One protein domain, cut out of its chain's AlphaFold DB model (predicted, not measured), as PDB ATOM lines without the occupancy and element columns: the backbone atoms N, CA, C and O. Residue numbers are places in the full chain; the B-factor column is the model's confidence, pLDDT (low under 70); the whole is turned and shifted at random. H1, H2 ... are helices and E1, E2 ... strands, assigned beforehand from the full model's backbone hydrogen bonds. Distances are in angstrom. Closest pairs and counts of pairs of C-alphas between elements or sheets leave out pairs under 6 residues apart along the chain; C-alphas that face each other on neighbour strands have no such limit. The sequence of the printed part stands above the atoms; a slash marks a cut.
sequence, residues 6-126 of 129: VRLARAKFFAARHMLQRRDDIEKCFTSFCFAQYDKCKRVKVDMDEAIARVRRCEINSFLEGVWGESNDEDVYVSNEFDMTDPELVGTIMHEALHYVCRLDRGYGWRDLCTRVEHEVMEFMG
ATOM      1  N   VAL A   6     128.569 141.013  96.207       96.25
ATOM      2  CA  VAL A   6     129.916 141.530  96.523       96.25
ATOM      3  C   VAL A   6     130.723 140.527  97.349       96.25
ATOM      4  O   VAL A   6     131.911 140.333  97.088       96.25
ATOM      5  N   ARG A   7     130.094 139.885  98.343       96.62
ATOM      6  CA  ARG A   7     130.750 138.849  99.155       96.62
ATOM      7  C   ARG A   7     131.060 137.613  98.321       96.62
ATOM      8  O   ARG A   7     132.188 137.135  98.375       96.62
ATOM      9  N   LEU A   8     130.120 137.184  97.479       96.88
ATOM     10  CA  LEU A   8     130.316 136.089  96.536       96.88
ATOM     11  C   LEU A   8     131.508 136.357  95.609       96.88
ATOM     12  O   LEU A   8     132.385 135.512  95.483       96.88
ATOM     13  N   ALA A   9     131.595 137.544  95.002       97.69
ATOM     14  CA  ALA A   9     132.703 137.882  94.108       97.69
ATOM     15  C   ALA A   9     134.076 137.778  94.800       97.69
ATOM     16  O   ALA A   9     135.036 137.279  94.208       97.69
ATOM     17  N   ARG A  10     134.170 138.205  96.066       97.38
ATOM     18  CA  ARG A  10     135.391 138.060  96.876       97.38
ATOM     19  C   ARG A  10     135.671 136.600  97.220       97.38
ATOM     20  O   ARG A  10     136.804 136.157  97.060       97.38
ATOM     21  N   ALA A  11     134.655 135.855  97.645       97.56
ATOM     22  CA  ALA A  11     134.797 134.446  97.985       97.56
ATOM     23  C   ALA A  11     135.251 133.614  96.775       97.56
ATOM     24  O   ALA A  11     136.202 132.853  96.896       97.56
ATOM     25  N   LYS A  12     134.689 133.853  95.583       98.00
ATOM     26  CA  LYS A  12     135.119 133.225  94.319       98.00
ATOM     27  C   LYS A  12     136.598 133.477  94.021       98.00
ATOM     28  O   LYS A  12     137.307 132.567  93.600       98.00
ATOM     29  N   PHE A  13     137.083 134.699  94.258       98.06
ATOM     30  CA  PHE A  13     138.502 135.023  94.092       98.06
ATOM     31  C   PHE A  13     139.389 134.215  95.050       98.06
ATOM     32  O   PHE A  13     140.377 133.624  94.610       98.06
ATOM     33  N   PHE A  14     139.042 134.171  96.340       97.88
ATOM     34  CA  PHE A  14     139.820 133.430  97.335       97.88
ATOM     35  C   PHE A  14     139.747 131.917  97.119       97.88
ATOM     36  O   PHE A  14     140.793 131.278  97.107       97.88
ATOM     37  N   ALA A  15     138.564 131.366  96.846       97.19
ATOM     38  CA  ALA A  15     138.367 129.956  96.518       97.19
ATOM     39  C   ALA A  15     139.234 129.535  95.323       97.19
ATOM     40  O   ALA A  15     140.040 128.612  95.431       97.19
ATOM     41  N   ALA A  16     139.167 130.275  94.209       97.88
ATOM     42  CA  ALA A  16     139.974 129.973  93.028       97.88
ATOM     43  C   ALA A  16     141.476 130.078  93.326       97.88
ATOM     44  O   ALA A  16     142.265 129.245  92.883       97.88
ATOM     45  N   ARG A  17     141.890 131.090  94.099       97.50
ATOM     46  CA  ARG A  17     143.287 131.246  94.517       97.50
ATOM     47  C   ARG A  17     143.753 130.067  95.373       97.50
ATOM     48  O   ARG A  17     144.835 129.550  95.111       97.50
ATOM     49  N   HIS A  18     142.969 129.645  96.362       95.56
ATOM     50  CA  HIS A  18     143.315 128.531  97.243       95.56
ATOM     51  C   HIS A  18     143.395 127.210  96.484       95.56
ATOM     52  O   HIS A  18     144.377 126.485  96.636       95.56
ATOM     53  N   MET A  19     142.430 126.933  95.605       95.44
ATOM     54  CA  MET A  19     142.451 125.740  94.755       95.44
ATOM     55  C   MET A  19     143.654 125.728  93.804       95.44
ATOM     56  O   MET A  19     144.278 124.687  93.637       95.44
ATOM     57  N   LEU A  20     144.041 126.875  93.232       96.38
ATOM     58  CA  LEU A  20     145.254 126.973  92.408       96.38
ATOM     59  C   LEU A  20     146.533 126.754  93.223       96.38
ATOM     60  O   LEU A  20     147.448 126.084  92.755       96.38
ATOM     61  N   GLN A  21     146.608 127.306  94.435       95.81
ATOM     62  CA  GLN A  21     147.762 127.133  95.323       95.81
ATOM     63  C   GLN A  21     147.921 125.689  95.811       95.81
ATOM     64  O   GLN A  21     149.044 125.258  96.047       95.81
ATOM     65  N   ARG A  22     146.809 124.961  95.962       93.75
ATOM     66  CA  ARG A  22     146.761 123.571  96.437       93.75
ATOM     67  C   ARG A  22     146.515 122.558  95.314       93.75
ATOM     68  O   ARG A  22     146.162 121.423  95.613       93.75
ATOM     69  N   ARG A  23     146.678 122.945  94.040       95.00
ATOM     70  CA  ARG A  23     146.343 122.103  92.876       95.00
ATOM     71  C   ARG A  23     146.959 120.710  92.995       95.00
ATOM     72  O   ARG A  23     146.235 119.721  92.994       95.00
ATOM     73  N   ASP A  24     148.274 120.658  93.172       95.12
ATOM     74  CA  ASP A  24     149.022 119.402  93.230       95.12
ATOM     75  C   ASP A  24     148.617 118.547  94.441       95.12
ATOM     76  O   ASP A  24     148.551 117.323  94.340       95.12
ATOM     77  N   ASP A  25     148.298 119.176  95.575       93.19
ATOM     78  CA  ASP A  25     147.849 118.475  96.780       93.19
ATOM     79  C   ASP A  25     146.465 117.848  96.583       93.19
ATOM     80  O   ASP A  25     146.252 116.697  96.970       93.19
ATOM     81  N   ILE A  26     145.540 118.580  95.952       93.56
ATOM     82  CA  ILE A  26     144.196 118.093  95.623       93.56
ATOM     83  C   ILE A  26     144.306 116.921  94.642       93.56
ATOM     84  O   ILE A  26     143.784 115.837  94.913       93.56
ATOM     85  N   GLU A  27     145.042 117.096  93.541       95.06
ATOM     86  CA  GLU A  27     145.249 116.045  92.538       95.06
ATOM     87  C   GLU A  27     145.876 114.794  93.167       95.06
ATOM     88  O   GLU A  27     145.408 113.669  92.945       95.06
ATOM     89  N   LYS A  28     146.899 114.974  94.010       93.94
ATOM     90  CA  LYS A  28     147.557 113.885  94.733       93.94
ATOM     91  C   LYS A  28     146.611 113.189  95.705       93.94
ATOM     92  O   LYS A  28     146.682 111.963  95.809       93.94
ATOM     93  N   CYS A  29     145.749 113.924  96.405       92.38
ATOM     94  CA  CYS A  29     144.808 113.345  97.356       92.38
ATOM     95  C   CYS A  29     143.776 112.458  96.653       92.38
ATOM     96  O   CYS A  29     143.711 111.262  96.943       92.38
ATOM     97  N   PHE A  30     143.074 112.995  95.647       93.62
ATOM     98  CA  PHE A  30     142.133 112.227  94.822       93.62
ATOM     99  C   PHE A  30     142.796 110.990  94.216       93.62
ATOM    100  O   PHE A  30     142.250 109.887  94.274       93.62
ATOM    101  N   THR A  31     144.003 111.156  93.675       94.06
ATOM    102  CA  THR A  31     144.754 110.062  93.054       94.06
ATOM    103  C   THR A  31     145.117 108.973  94.063       94.06
ATOM    104  O   THR A  31     144.856 107.794  93.816       94.06
ATOM    105  N   SER A  32     145.679 109.351  95.214       91.75
ATOM    106  CA  SER A  32     146.108 108.401  96.250       91.75
ATOM    107  C   SER A  32     144.919 107.650  96.841       91.75
ATOM    108  O   SER A  32     144.976 106.431  96.993       91.75
ATOM    109  N   PHE A  33     143.821 108.359  97.104       91.31
ATOM    110  CA  PHE A  33     142.594 107.766  97.617       91.31
ATOM    111  C   PHE A  33     141.982 106.787  96.609       91.31
ATOM    112  O   PHE A  33     141.639 105.663  96.966       91.31
ATOM    113  N   CYS A  34     141.908 107.159  95.327       91.38
ATOM    114  CA  CYS A  34     141.387 106.272  94.288       91.38
ATOM    115  C   CYS A  34     142.227 104.995  94.142       91.38
ATOM    116  O   CYS A  34     141.665 103.914  93.973       91.38
ATOM    117  N   PHE A  35     143.557 105.087  94.215       91.56
ATOM    118  CA  PHE A  35     144.408 103.896  94.176       91.56
ATOM    119  C   PHE A  35     144.276 103.023  95.428       91.56
ATOM    120  O   PHE A  35     144.370 101.805  95.310       91.56
ATOM    121  N   ALA A  36     144.021 103.616  96.597       89.69
ATOM    122  CA  ALA A  36     143.776 102.866  97.827       89.69
ATOM    123  C   ALA A  36     142.403 102.169  97.832       89.69
ATOM    124  O   ALA A  36     142.285 101.053  98.326       89.69
ATOM    125  N   GLN A  37     141.376 102.811  97.267       87.81
ATOM    126  CA  GLN A  37     139.990 102.337  97.325       87.81
ATOM    127  C   GLN A  37     139.616 101.371  96.187       87.81
ATOM    128  O   GLN A  37     138.666 100.594  96.308       87.81
ATOM    129  N   TYR A  38     140.322 101.421  95.053       87.50
ATOM    130  CA  TYR A  38     139.977 100.650  93.859       87.50
ATOM    131  C   TYR A  38     141.153  99.800  93.350       87.50
ATOM    132  O   TYR A  38     141.925 100.250  92.506       87.50
ATOM    133  N   ASP A  39     141.183  98.513  93.712       82.31
ATOM    134  CA  ASP A  39     142.230  97.535  93.330       82.31
ATOM    135  C   ASP A  39     142.540  97.430  91.822       82.31
ATOM    136  O   ASP A  39     143.612  96.984  91.418       82.31
ATOM    137  N   LYS A  40     141.585  97.794  90.956       83.94
ATOM    138  CA  LYS A  40     141.728  97.745  89.486       83.94
ATOM    139  C   LYS A  40     141.944  99.118  88.850       83.94
ATOM    140  O   LYS A  40     141.903  99.217  87.623       83.94
ATOM    141  N   CYS A  41     142.105 100.172  89.647       88.69
ATOM    142  CA  CYS A  41     142.367 101.509  89.136       88.69
ATOM    143  C   CYS A  41     143.736 101.538  88.454       88.69
ATOM    144  O   CYS A  41     144.757 101.246  89.070       88.69
ATOM    145  N   LYS A  42     143.754 101.866  87.162       89.06
ATOM    146  CA  LYS A  42     144.988 101.991  86.377       89.06
ATOM    147  C   LYS A  42     145.422 103.439  86.236       89.06
ATOM    148  O   LYS A  42     146.613 103.719  86.164       89.06
ATOM    149  N   ARG A  43     144.447 104.342  86.111       93.62
ATOM    150  CA  ARG A  43     144.657 105.769  85.861       93.62
ATOM    151  C   ARG A  43     143.572 106.578  86.552       93.62
ATOM    152  O   ARG A  43     142.413 106.167  86.564       93.62
ATOM    153  N   VAL A  44     143.967 107.746  87.039       95.00
ATOM    154  CA  VAL A  44     143.094 108.767  87.618       95.00
ATOM    155  C   VAL A  44     143.329 110.058  86.842       95.00
ATOM    156  O   VAL A  44     144.470 110.372  86.504       95.00
ATOM    157  N   LYS A  45     142.257 110.776  86.516       96.12
ATOM    158  CA  LYS A  45     142.303 112.127  85.962       96.12
ATOM    159  C   LYS A  45     141.499 113.029  86.888       96.12
ATOM    160  O   LYS A  45     140.336 112.736  87.140       96.12
ATOM    161  N   VAL A  46     142.110 114.114  87.341       96.12
ATOM    162  CA  VAL A  46     141.458 115.161  88.131       96.12
ATOM    163  C   VAL A  46     141.474 116.433  87.289       96.12
ATOM    164  O   VAL A  46     142.539 116.877  86.865       96.12
ATOM    165  N   ASP A  47     140.305 116.978  86.969       96.06
ATOM    166  CA  ASP A  47     140.155 118.149  86.104       96.06
ATOM    167  C   ASP A  47     140.082 119.438  86.930       96.06
ATOM    168  O   ASP A  47     139.023 120.019  87.166       96.06
ATOM    169  N   MET A  48     141.244 119.872  87.422       95.94
ATOM    170  CA  MET A  48     141.341 121.078  88.250       95.94
ATOM    171  C   MET A  48     141.008 122.359  87.485       95.94
ATOM    172  O   MET A  48     140.557 123.328  88.092       95.94
ATOM    173  N   ASP A  49     141.214 122.383  86.170       96.00
ATOM    174  CA  ASP A  49     140.882 123.557  85.365       96.00
ATOM    175  C   ASP A  49     139.357 123.734  85.280       96.00
ATOM    176  O   ASP A  49     138.869 124.857  85.437       96.00
ATOM    177  N   GLU A  50     138.606 122.632  85.155       95.31
ATOM    178  CA  GLU A  50     137.145 122.652  85.263       95.31
ATOM    179  C   GLU A  50     136.681 123.055  86.669       95.31
ATOM    180  O   GLU A  50     135.823 123.927  86.808       95.31
ATOM    181  N   ALA A  51     137.311 122.526  87.719       95.50
ATOM    182  CA  ALA A  51     137.012 122.908  89.102       95.50
ATOM    183  C   ALA A  51     137.122 124.436  89.309       95.50
ATOM    184  O   ALA A  51     136.217 125.089  89.834       95.50
ATOM    185  N   ILE A  52     138.204 125.049  88.817       96.56
ATOM    186  CA  ILE A  52     138.409 126.504  88.878       96.56
ATOM    187  C   ILE A  52     137.386 127.263  88.025       96.56
ATOM    188  O   ILE A  52     136.950 128.357  88.407       96.56
ATOM    189  N   ALA A  53     137.003 126.727  86.866       96.19
ATOM    190  CA  ALA A  53     135.977 127.331  86.027       96.19
ATOM    191  C   ALA A  53     134.617 127.357  86.748       96.19
ATOM    192  O   ALA A  53     133.962 128.402  86.762       96.19
ATOM    193  N   ARG A  54     134.258 126.273  87.442       96.12
ATOM    194  CA  ARG A  54     133.039 126.156  88.261       96.12
ATOM    195  C   ARG A  54     133.016 127.149  89.420       96.12
ATOM    196  O   ARG A  54     132.036 127.875  89.577       96.12
ATOM    197  N   VAL A  55     134.137 127.331  90.129       97.12
ATOM    198  CA  VAL A  55     134.274 128.413  91.128       97.12
ATOM    199  C   VAL A  55     133.951 129.778  90.521       97.12
ATOM    200  O   VAL A  55     133.250 130.587  91.123       97.12
ATOM    201  N   ARG A  56     134.456 130.067  89.317       95.69
ATOM    202  CA  ARG A  56     134.226 131.355  88.641       95.69
ATOM    203  C   ARG A  56     132.804 131.515  88.121       95.69
ATOM    204  O   ARG A  56     132.362 132.658  88.001       95.69
ATOM    205  N   ARG A  57     132.094 130.425  87.841       95.50
ATOM    206  CA  ARG A  57     130.680 130.443  87.451       95.50
ATOM    207  C   ARG A  57     129.727 130.484  88.638       95.50
ATOM    208  O   ARG A  57     128.607 130.908  88.440       95.50
ATOM    209  N   CYS A  58     130.195 130.190  89.854       96.81
ATOM    210  CA  CYS A  58     129.339 130.105  91.035       96.81
ATOM    211  C   CYS A  58     128.359 131.284  91.199       96.81
ATOM    212  O   CYS A  58     128.781 132.451  91.127       96.81
ATOM    213  N   GLU A  59     127.085 130.969  91.445       96.19
ATOM    214  CA  GLU A  59     125.982 131.925  91.605       96.19
ATOM    215  C   GLU A  59     125.269 131.768  92.958       96.19
ATOM    216  O   GLU A  59     125.433 130.777  93.666       96.19
ATOM    217  N   ILE A  60     124.478 132.774  93.332       94.69
ATOM    218  CA  ILE A  60     123.566 132.677  94.478       94.69
ATOM    219  C   ILE A  60     122.264 132.045  94.000       94.69
ATOM    220  O   ILE A  60     121.718 132.478  92.987       94.69
ATOM    221  N   ASN A  61     121.746 131.087  94.761       92.06
ATOM    222  CA  ASN A  61     120.430 130.506  94.525       92.06
ATOM    223  C   ASN A  61     119.650 130.389  95.845       92.06
ATOM    224  O   ASN A  61     120.250 130.326  96.920       92.06
ATOM    225  N   SER A  62     118.320 130.375  95.759       84.50
ATOM    226  CA  SER A  62     117.448 130.121  96.910       84.50
ATOM    227  C   SER A  62     117.174 128.625  97.007       84.50
ATOM    228  O   SER A  62     116.707 128.009  96.047       84.50
ATOM    229  N   PHE A  63     117.441 128.046  98.175       82.69
ATOM    230  CA  PHE A  63     117.296 126.614  98.429       82.69
ATOM    231  C   PHE A  63     116.234 126.315  99.482       82.69
ATOM    232  O   PHE A  63     115.736 127.200 100.175       82.69
ATOM    233  N   LEU A  64     115.923 125.025  99.624       74.62
ATOM    234  CA  LEU A  64     115.222 124.516 100.795       74.62
ATOM    235  C   LEU A  64     116.070 124.704 102.062       74.62
ATOM    236  O   LEU A  64     117.297 124.828 102.014       74.62
ATOM    237  N   GLU A  65     115.395 124.708 103.209       72.38
ATOM    238  CA  GLU A  65     116.033 124.946 104.498       72.38
ATOM    239  C   GLU A  65     117.133 123.904 104.785       72.38
ATOM    240  O   GLU A  65     116.905 122.701 104.654       72.38
ATOM    241  N   GLY A  66     118.330 124.359 105.174       76.88
ATOM    242  CA  GLY A  66     119.458 123.500 105.552       76.88
ATOM    243  C   GLY A  66     120.504 123.235 104.462       76.88
ATOM    244  O   GLY A  66     121.502 122.582 104.754       76.88
ATOM    245  N   VAL A  67     120.335 123.756 103.242       85.19
ATOM    246  CA  VAL A  67     121.319 123.611 102.152       85.19
ATOM    247  C   VAL A  67     122.193 124.862 102.050       85.19
ATOM    248  O   VAL A  67     121.689 125.970 101.869       85.19
ATOM    249  N   TRP A  68     123.511 124.687 102.193       88.75
ATOM    250  CA  TRP A  68     124.496 125.777 102.130       88.75
ATOM    251  C   TRP A  68     125.001 125.995 100.702       88.75
ATOM    252  O   TRP A  68     125.140 127.133 100.256       88.75
ATOM    253  N   GLY A  69     125.219 124.911  99.967       89.31
ATOM    254  CA  GLY A  69     125.567 124.920  98.558       89.31
ATOM    255  C   GLY A  69     125.077 123.650  97.882       89.31
ATOM    256  O   GLY A  69     124.719 122.680  98.548       89.31
ATOM    257  N   GLU A  70     125.014 123.705  96.563       91.06
ATOM    258  CA  GLU A  70     124.711 122.563  95.711       91.06
ATOM    259  C   GLU A  70     125.442 122.750  94.388       91.06
ATOM    260  O   GLU A  70     125.705 123.876  93.944       91.06
ATOM    261  N   SER A  71     125.735 121.644  93.724       90.25
ATOM    262  CA  SER A  71     126.290 121.661  92.389       90.25
ATOM    263  C   SER A  71     125.647 120.618  91.492       90.25
ATOM    264  O   SER A  71     125.140 119.590  91.935       90.25
ATOM    265  N   ASN A  72     125.672 120.908  90.198       86.38
ATOM    266  CA  ASN A  72     125.397 119.935  89.151       86.38
ATOM    267  C   ASN A  72     126.675 119.740  88.312       86.38
ATOM    268  O   ASN A  72     127.742 120.256  88.668       86.38
ATOM    269  N   ASP A  73     126.578 119.005  87.206       76.38
ATOM    270  CA  ASP A  73     127.722 118.708  86.333       76.38
ATOM    271  C   ASP A  73     128.443 119.976  85.814       76.38
ATOM    272  O   ASP A  73     129.628 119.915  85.488       76.38
ATOM    273  N   GLU A  74     127.769 121.131  85.761       80.62
ATOM    274  CA  GLU A  74     128.278 122.362  85.138       80.62
ATOM    275  C   GLU A  74     128.426 123.539  86.114       80.62
ATOM    276  O   GLU A  74     129.387 124.310  86.017       80.62
ATOM    277  N   ASP A  75     127.523 123.671  87.080       89.25
ATOM    278  CA  ASP A  75     127.349 124.869  87.893       89.25
ATOM    279  C   ASP A  75     127.476 124.593  89.392       89.25
ATOM    280  O   ASP A  75     127.264 123.482  89.882       89.25
ATOM    281  N   VAL A  76     127.836 125.654  90.115       94.31
ATOM    282  CA  VAL A  76     127.958 125.690  91.573       94.31
ATOM    283  C   VAL A  76     127.066 126.801  92.094       94.31
ATOM    284  O   VAL A  76     127.100 127.928  91.598       94.31
ATOM    285  N   TYR A  77     126.313 126.519  93.139       95.25
ATOM    286  CA  TYR A  77     125.376 127.459  93.723       95.25
ATOM    287  C   TYR A  77     125.592 127.536  95.231       95.25
ATOM    288  O   TYR A  77     125.889 126.534  95.878       95.25
ATOM    289  N   VAL A  78     125.430 128.730  95.797       94.50
ATOM    290  CA  VAL A  78     125.475 128.957  97.249       94.50
ATOM    291  C   VAL A  78     124.201 129.628  97.732       94.50
ATOM    292  O   VAL A  78     123.613 130.459  97.036       94.50
ATOM    293  N   SER A  79     123.776 129.259  98.933       92.25
ATOM    294  CA  SER A  79     122.553 129.767  99.536       92.25
ATOM    295  C   SER A  79     122.736 131.186 100.062       92.25
ATOM    296  O   SER A  79     123.741 131.506 100.699       92.25
ATOM    297  N   ASN A  80     121.744 132.042  99.831       90.25
ATOM    298  CA  ASN A  80     121.601 133.328 100.519       90.25
ATOM    299  C   ASN A  80     120.572 133.295 101.658       90.25
ATOM    300  O   ASN A  80     120.398 134.316 102.324       90.25
ATOM    301  N   GLU A  81     119.918 132.154 101.888       87.88
ATOM    302  CA  GLU A  81     118.900 131.978 102.933       87.88
ATOM    303  C   GLU A  81     119.527 131.883 104.337       87.88
ATOM    304  O   GLU A  81     118.848 132.075 105.345       87.88
ATOM    305  N   PHE A  82     120.841 131.627 104.411       85.06
ATOM    306  CA  PHE A  82     121.586 131.491 105.659       85.06
ATOM    307  C   PHE A  82     122.781 132.430 105.735       85.06
ATOM    308  O   PHE A  82     123.441 132.774 104.749       85.06
ATOM    309  N   ASP A  83     123.085 132.814 106.967       90.62
ATOM    310  CA  ASP A  83     124.269 133.580 107.289       90.62
ATOM    311  C   ASP A  83     125.509 132.685 107.232       90.62
ATOM    312  O   ASP A  83     125.636 131.750 108.011       90.62
ATOM    313  N   MET A  84     126.461 133.040 106.369       92.69
ATOM    314  CA  MET A  84     127.786 132.416 106.322       92.69
ATOM    315  C   MET A  84     128.851 133.439 106.697       92.69
ATOM    316  O   MET A  84     128.751 134.626 106.353       92.69
ATOM    317  N   THR A  85     129.891 132.999 107.387       94.50
ATOM    318  CA  THR A  85     131.172 133.700 107.481       94.50
ATOM    319  C   THR A  85     131.903 133.637 106.134       94.50
ATOM    320  O   THR A  85     131.543 132.872 105.242       94.50
ATOM    321  N   ASP A  86     132.903 134.496 105.934       94.38
ATOM    322  CA  ASP A  86     133.679 134.473 104.687       94.38
ATOM    323  C   ASP A  86     134.450 133.147 104.486       94.38
ATOM    324  O   ASP A  86     134.437 132.658 103.356       94.38
ATOM    325  N   PRO A  87     135.058 132.524 105.523       93.94
ATOM    326  CA  PRO A  87     135.645 131.188 105.403       93.94
ATOM    327  C   PRO A  87     134.629 130.118 104.997       93.94
ATOM    328  O   PRO A  87     134.861 129.425 104.016       93.94
ATOM    329  N   GLU A  88     133.465 130.062 105.652       93.38
ATOM    330  CA  GLU A  88     132.408 129.091 105.321       93.38
ATOM    331  C   GLU A  88     131.934 129.225 103.870       93.38
ATOM    332  O   GLU A  88     131.757 128.227 103.173       93.38
ATOM    333  N   LEU A  89     131.779 130.460 103.379       95.50
ATOM    334  CA  LEU A  89     131.400 130.712 101.991       95.50
ATOM    335  C   LEU A  89     132.495 130.258 101.011       95.50
ATOM    336  O   LEU A  89     132.190 129.654  99.985       95.50
ATOM    337  N   VAL A  90     133.767 130.534 101.312       96.06
ATOM    338  CA  VAL A  90     134.903 130.066 100.498       96.06
ATOM    339  C   VAL A  90     134.962 128.540 100.487       96.06
ATOM    340  O   VAL A  90     135.050 127.951  99.409       96.06
ATOM    341  N   GLY A  91     134.853 127.912 101.656       93.69
ATOM    342  CA  GLY A  91     134.846 126.465 101.827       93.69
ATOM    343  C   GLY A  91     133.714 125.791 101.062       93.69
ATOM    344  O   GLY A  91     133.959 124.839 100.327       93.69
ATOM    345  N   THR A  92     132.498 126.335 101.153       94.19
ATOM    346  CA  THR A  92     131.324 125.828 100.424       94.19
ATOM    347  C   THR A  92     131.555 125.874  98.912       94.19
ATOM    348  O   THR A  92     131.377 124.872  98.229       94.19
ATOM    349  N   ILE A  93     132.039 127.000  98.376       96.00
ATOM    350  CA  ILE A  93     132.334 127.127  96.938       96.00
ATOM    351  C   ILE A  93     133.398 126.112  96.500       96.00
ATOM    352  O   ILE A  93     133.296 125.540  95.416       96.00
ATOM    353  N   MET A  94     134.430 125.902  97.322       95.50
ATOM    354  CA  MET A  94     135.495 124.942  97.032       95.50
ATOM    355  C   MET A  94     134.995 123.497  97.065       95.50
ATOM    356  O   MET A  94     135.349 122.733  96.172       95.50
ATOM    357  N   HIS A  95     134.179 123.137  98.059       94.12
ATOM    358  CA  HIS A  95     133.564 121.816  98.178       94.12
ATOM    359  C   HIS A  95     132.746 121.489  96.928       94.12
ATOM    360  O   HIS A  95     133.028 120.521  96.224       94.12
ATOM    361  N   GLU A  96     131.799 122.361  96.589       94.81
ATOM    362  CA  GLU A  96     130.899 122.138  95.461       94.81
ATOM    363  C   GLU A  96     131.638 122.096  94.115       94.81
ATOM    364  O   GLU A  96     131.325 121.295  93.233       94.81
ATOM    365  N   ALA A  97     132.685 122.910  93.957       95.50
ATOM    366  CA  ALA A  97     133.499 122.920  92.744       95.50
ATOM    367  C   ALA A  97     134.346 121.651  92.544       95.50
ATOM    368  O   ALA A  97     134.812 121.415  91.426       95.50
ATOM    369  N   LEU A  98     134.554 120.845  93.591       94.62
ATOM    370  CA  LEU A  98     135.308 119.590  93.531       94.62
ATOM    371  C   LEU A  98     134.445 118.369  93.191       94.62
ATOM    372  O   LEU A  98     134.996 117.298  92.939       94.62
ATOM    373  N   HIS A  99     133.123 118.510  93.113       93.12
ATOM    374  CA  HIS A  99     132.266 117.457  92.568       93.12
ATOM    375  C   HIS A  99     132.509 117.232  91.072       93.12
ATOM    376  O   HIS A  99     132.794 118.179  90.349       93.12
ATOM    377  N   TYR A 100     132.400 116.000  90.578       90.81
ATOM    378  CA  TYR A 100     132.486 115.650  89.150       90.81
ATOM    379  C   TYR A 100     133.835 115.930  88.458       90.81
ATOM    380  O   TYR A 100     133.962 115.759  87.243       90.81
ATOM    381  N   VAL A 101     134.883 116.310  89.198       92.44
ATOM    382  CA  VAL A 101     136.200 116.629  88.608       92.44
ATOM    383  C   VAL A 101     137.094 115.402  88.451       92.44
ATOM    384  O   VAL A 101     138.097 115.455  87.739       92.44
ATOM    385  N   CYS A 102     136.774 114.291  89.119       94.81
ATOM    386  CA  CYS A 102     137.616 113.100  89.141       94.81
ATOM    387  C   CYS A 102     137.029 111.970  88.290       94.81
ATOM    388  O   CYS A 102     135.882 111.561  88.454       94.81
ATOM    389  N   ARG A 103     137.858 111.408  87.406       94.81
ATOM    390  CA  ARG A 103     137.531 110.241  86.582       94.81
ATOM    391  C   ARG A 103     138.588 109.166  86.756       94.81
ATOM    392  O   ARG A 103     139.783 109.449  86.826       94.81
ATOM    393  N   LEU A 104     138.153 107.917  86.754       94.06
ATOM    394  CA  LEU A 104     138.995 106.746  86.962       94.06
ATOM    395  C   LEU A 104     138.820 105.721  85.839       94.06
ATOM    396  O   LEU A 104     137.714 105.478  85.356       94.06
ATOM    397  N   ASP A 105     139.925 105.102  85.428       93.56
ATOM    398  CA  ASP A 105     139.942 103.993  84.473       93.56
ATOM    399  C   ASP A 105     140.247 102.681  85.200       93.56
ATOM    400  O   ASP A 105     141.342 102.480  85.733       93.56
ATOM    401  N   ARG A 106     139.272 101.766  85.187       86.50
ATOM    402  CA  ARG A 106     139.357 100.442  85.830       86.50
ATOM    403  C   ARG A 106     139.607  99.293  84.850       86.50
ATOM    404  O   ARG A 106     139.403  98.126  85.188       86.50
ATOM    405  N   GLY A 107     140.033  99.604  83.624       84.75
ATOM    406  CA  GLY A 107     140.295  98.627  82.564       84.75
ATOM    407  C   GLY A 107     139.100  98.322  81.658       84.75
ATOM    408  O   GLY A 107     139.221  97.477  80.778       84.75
ATOM    409  N   TYR A 108     137.976  99.013  81.850       86.62
ATOM    410  CA  TYR A 108     136.792  98.965  80.982       86.62
ATOM    411  C   TYR A 108     136.316 100.377  80.585       86.62
ATOM    412  O   TYR A 108     135.149 100.575  80.252       86.62
ATOM    413  N   GLY A 109     137.228 101.356  80.616       88.31
ATOM    414  CA  GLY A 109     136.979 102.746  80.236       88.31
ATOM    415  C   GLY A 109     136.911 103.705  81.424       88.31
ATOM    416  O   GLY A 109     136.907 103.294  82.586       88.31
ATOM    417  N   TRP A 110     136.861 104.997  81.097       92.88
ATOM    418  CA  TRP A 110     136.738 106.081  82.068       92.88
ATOM    419  C   TRP A 110     135.328 106.139  82.651       92.88
ATOM    420  O   TRP A 110     134.334 106.088  81.921       92.88
ATOM    421  N   ARG A 111     135.256 106.268  83.972       91.25
ATOM    422  CA  ARG A 111     134.031 106.509  84.733       91.25
ATOM    423  C   ARG A 111     134.275 107.641  85.711       91.25
ATOM    424  O   ARG A 111     135.395 107.786  86.196       91.25
ATOM    425  N   ASP A 112     133.236 108.407  85.987       91.50
ATOM    426  CA  ASP A 112     133.304 109.459  86.993       91.50
ATOM    427  C   ASP A 112     133.381 108.817  88.379       91.50
ATOM    428  O   ASP A 112     132.914 107.686  88.596       91.50
ATOM    429  N   LEU A 113     134.062 109.496  89.295       90.94
ATOM    430  CA  LEU A 113     134.141 109.060  90.676       90.94
ATOM    431  C   LEU A 113     132.738 109.127  91.294       90.94
ATOM    432  O   LEU A 113     131.948 110.018  91.011       90.94
ATOM    433  N   CYS A 114     132.394 108.138  92.117       89.94
ATOM    434  CA  CYS A 114     131.108 108.159  92.806       89.94
ATOM    435  C   CYS A 114     131.098 109.306  93.821       89.94
ATOM    436  O   CYS A 114     132.030 109.389  94.615       89.94
ATOM    437  N   THR A 115     130.022 110.095  93.868       87.06
ATOM    438  CA  THR A 115     129.852 111.235  94.789       87.06
ATOM    439  C   THR A 115     130.183 110.897  96.241       87.06
ATOM    440  O   THR A 115     130.875 111.654  96.905       87.06
ATOM    441  N   ARG A 116     129.794 109.707  96.725       88.06
ATOM    442  CA  ARG A 116     130.160 109.252  98.078       88.06
ATOM    443  C   ARG A 116     131.677 109.221  98.290       88.06
ATOM    444  O   ARG A 116     132.159 109.599  99.344       88.06
ATOM    445  N   VAL A 117     132.424 108.756  97.293       87.00
ATOM    446  CA  VAL A 117     133.886 108.684  97.363       87.00
ATOM    447  C   VAL A 117     134.514 110.062  97.158       87.00
ATOM    448  O   VAL A 117     135.541 110.343  97.759       87.00
ATOM    449  N   GLU A 118     133.901 110.941  96.363       90.00
ATOM    450  CA  GLU A 118     134.311 112.351  96.301       90.00
ATOM    451  C   GLU A 118     134.219 113.006  97.683       90.00
ATOM    452  O   GLU A 118     135.185 113.625  98.123       90.00
ATOM    453  N   HIS A 119     133.106 112.806  98.401       88.44
ATOM    454  CA  HIS A 119     132.942 113.281  99.778       88.44
ATOM    455  C   HIS A 119     133.982 112.683 100.721       88.44
ATOM    456  O   HIS A 119     134.629 113.439 101.434       88.44
ATOM    457  N   GLU A 120     134.239 111.373 100.662       89.56
ATOM    458  CA  GLU A 120     135.288 110.737 101.476       89.56
ATOM    459  C   GLU A 120     136.684 111.330 101.204       89.56
ATOM    460  O   GLU A 120     137.460 111.548 102.135       89.56
ATOM    461  N   VAL A 121     137.015 111.631  99.941       88.12
ATOM    462  CA  VAL A 121     138.273 112.309  99.585       88.12
ATOM    463  C   VAL A 121     138.309 113.719 100.165       88.12
ATOM    464  O   VAL A 121     139.332 114.121 100.711       88.12
ATOM    465  N   MET A 122     137.218 114.476 100.050       88.56
ATOM    466  CA  MET A 122     137.135 115.847 100.554       88.56
ATOM    467  C   MET A 122     137.208 115.909 102.084       88.56
ATOM    468  O   MET A 122     137.914 116.761 102.620       88.56
ATOM    469  N   GLU A 123     136.563 114.976 102.780       85.44
ATOM    470  CA  GLU A 123     136.683 114.798 104.230       85.44
ATOM    471  C   GLU A 123     138.113 114.417 104.625       85.44
ATOM    472  O   GLU A 123     138.665 114.973 105.572       85.44
ATOM    473  N   PHE A 124     138.751 113.513 103.873       79.44
ATOM    474  CA  PHE A 124     140.135 113.101 104.114       79.44
ATOM    475  C   PHE A 124     141.147 114.215 103.833       79.44
ATOM    476  O   PHE A 124     142.168 114.311 104.516       79.44
ATOM    477  N   MET A 125     140.873 115.075 102.848       78.75
ATOM    478  CA  MET A 125     141.658 116.288 102.628       78.75
ATOM    479  C   MET A 125     141.615 117.226 103.831       78.75
ATOM    480  O   MET A 125     142.546 118.023 103.935       78.75
ATOM    481  N   GLY A 126     140.584 117.092 104.682       60.44
ATOM    482  CA  GLY A 126     140.431 117.679 106.009       60.44
ATOM    483  C   GLY A 126     140.606 119.188 106.028       60.44
ATOM    484  O   GLY A 126     141.713 119.672 105.863       60.44
TER     485      GLY A 126
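What this domain is: This is residues 6 to 126 of the 129 residues of an uncharacterized protein of Acidimicrobiaceae bacterium (UniProt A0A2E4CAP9). Two lobes stand end to end, each a small three-stranded sheet with a helix over one face: H4 over E4 and E3 of the sheet E2 E4 E3, with H1 and H3 packed on H4, and H2 over E1 of the sheet E1 E5 E6, with H5 packed on H2. A corner from H1 to H2 and the links E1 to H3 and H4 to E5 join the lobes. The printed part has 121 residues, with five named helices and six named strands in the order H1 H2 E1 H3 E2 E3 E4 H4 E5 E6 H5; the class is mixed, E1 E5 E6 is antiparallel and E2 E4 E3 mixed. The whole is compact, with a radius of gyration of the C-alphas of 14.7 A and spans of 45 by 30 by 23 A.

How they stand to each other: Begin with H1, residues 6 to 21: it touches H3, residues 48 to 57, at a shallow tilt of 6 degrees, opposite ways, closest at C-alphas 16 and 52, 5.6 A apart. H4, residues 86 to 97, touches H1 at a steep tilt of 61 degrees; their closest C-alphas, 11 and 90, are 5.1 A apart. Look next at E2, residues 59 to 61, E4, residues 76 to 79, and E3, residues 69 to 71: H4 is on this sheet, two layers, helix over sheet, at a height of 9.1 A. E2 and E4 are parallel, with N 61 and O 78 3.0 A apart; E3 and E4 form a hairpin, with N 77 and O 70 2.8 A apart. Now find H2, residues 23 to 37, on the sheet of E1, residues 43 to 46, E5, residues 102 to 105, and E6, residues 110 to 112, at a height of 8.2 A. E1 and E5 are antiparallel, with N 45 and O 103 2.8 A apart; E5 and E6 form a hairpin, with N 104 and O 111 2.8 A apart. H5, residues 115 to 125, touches H2 at a steep tilt of 60 degrees, closest at C-alphas 30 and 121, 6.1 A apart. In the five helices every O i to N i+4 pair is within hydrogen-bond range.

Where its parts are: Find C-alpha 6 at (129.916, 141.530, 96.523); from there H1 runs 23.0 A. H2 runs 21.2 A, H4 16.6 A, and H5 15.0 A to C-alpha 125 at (141.658, 116.288, 102.628).

The domain as a whole: The C-alphas farthest apart, of Val 6 and Gly 107, are 46.3 A apart. The printed part has no cut and no long link; residue 126 alone has pLDDT under 70.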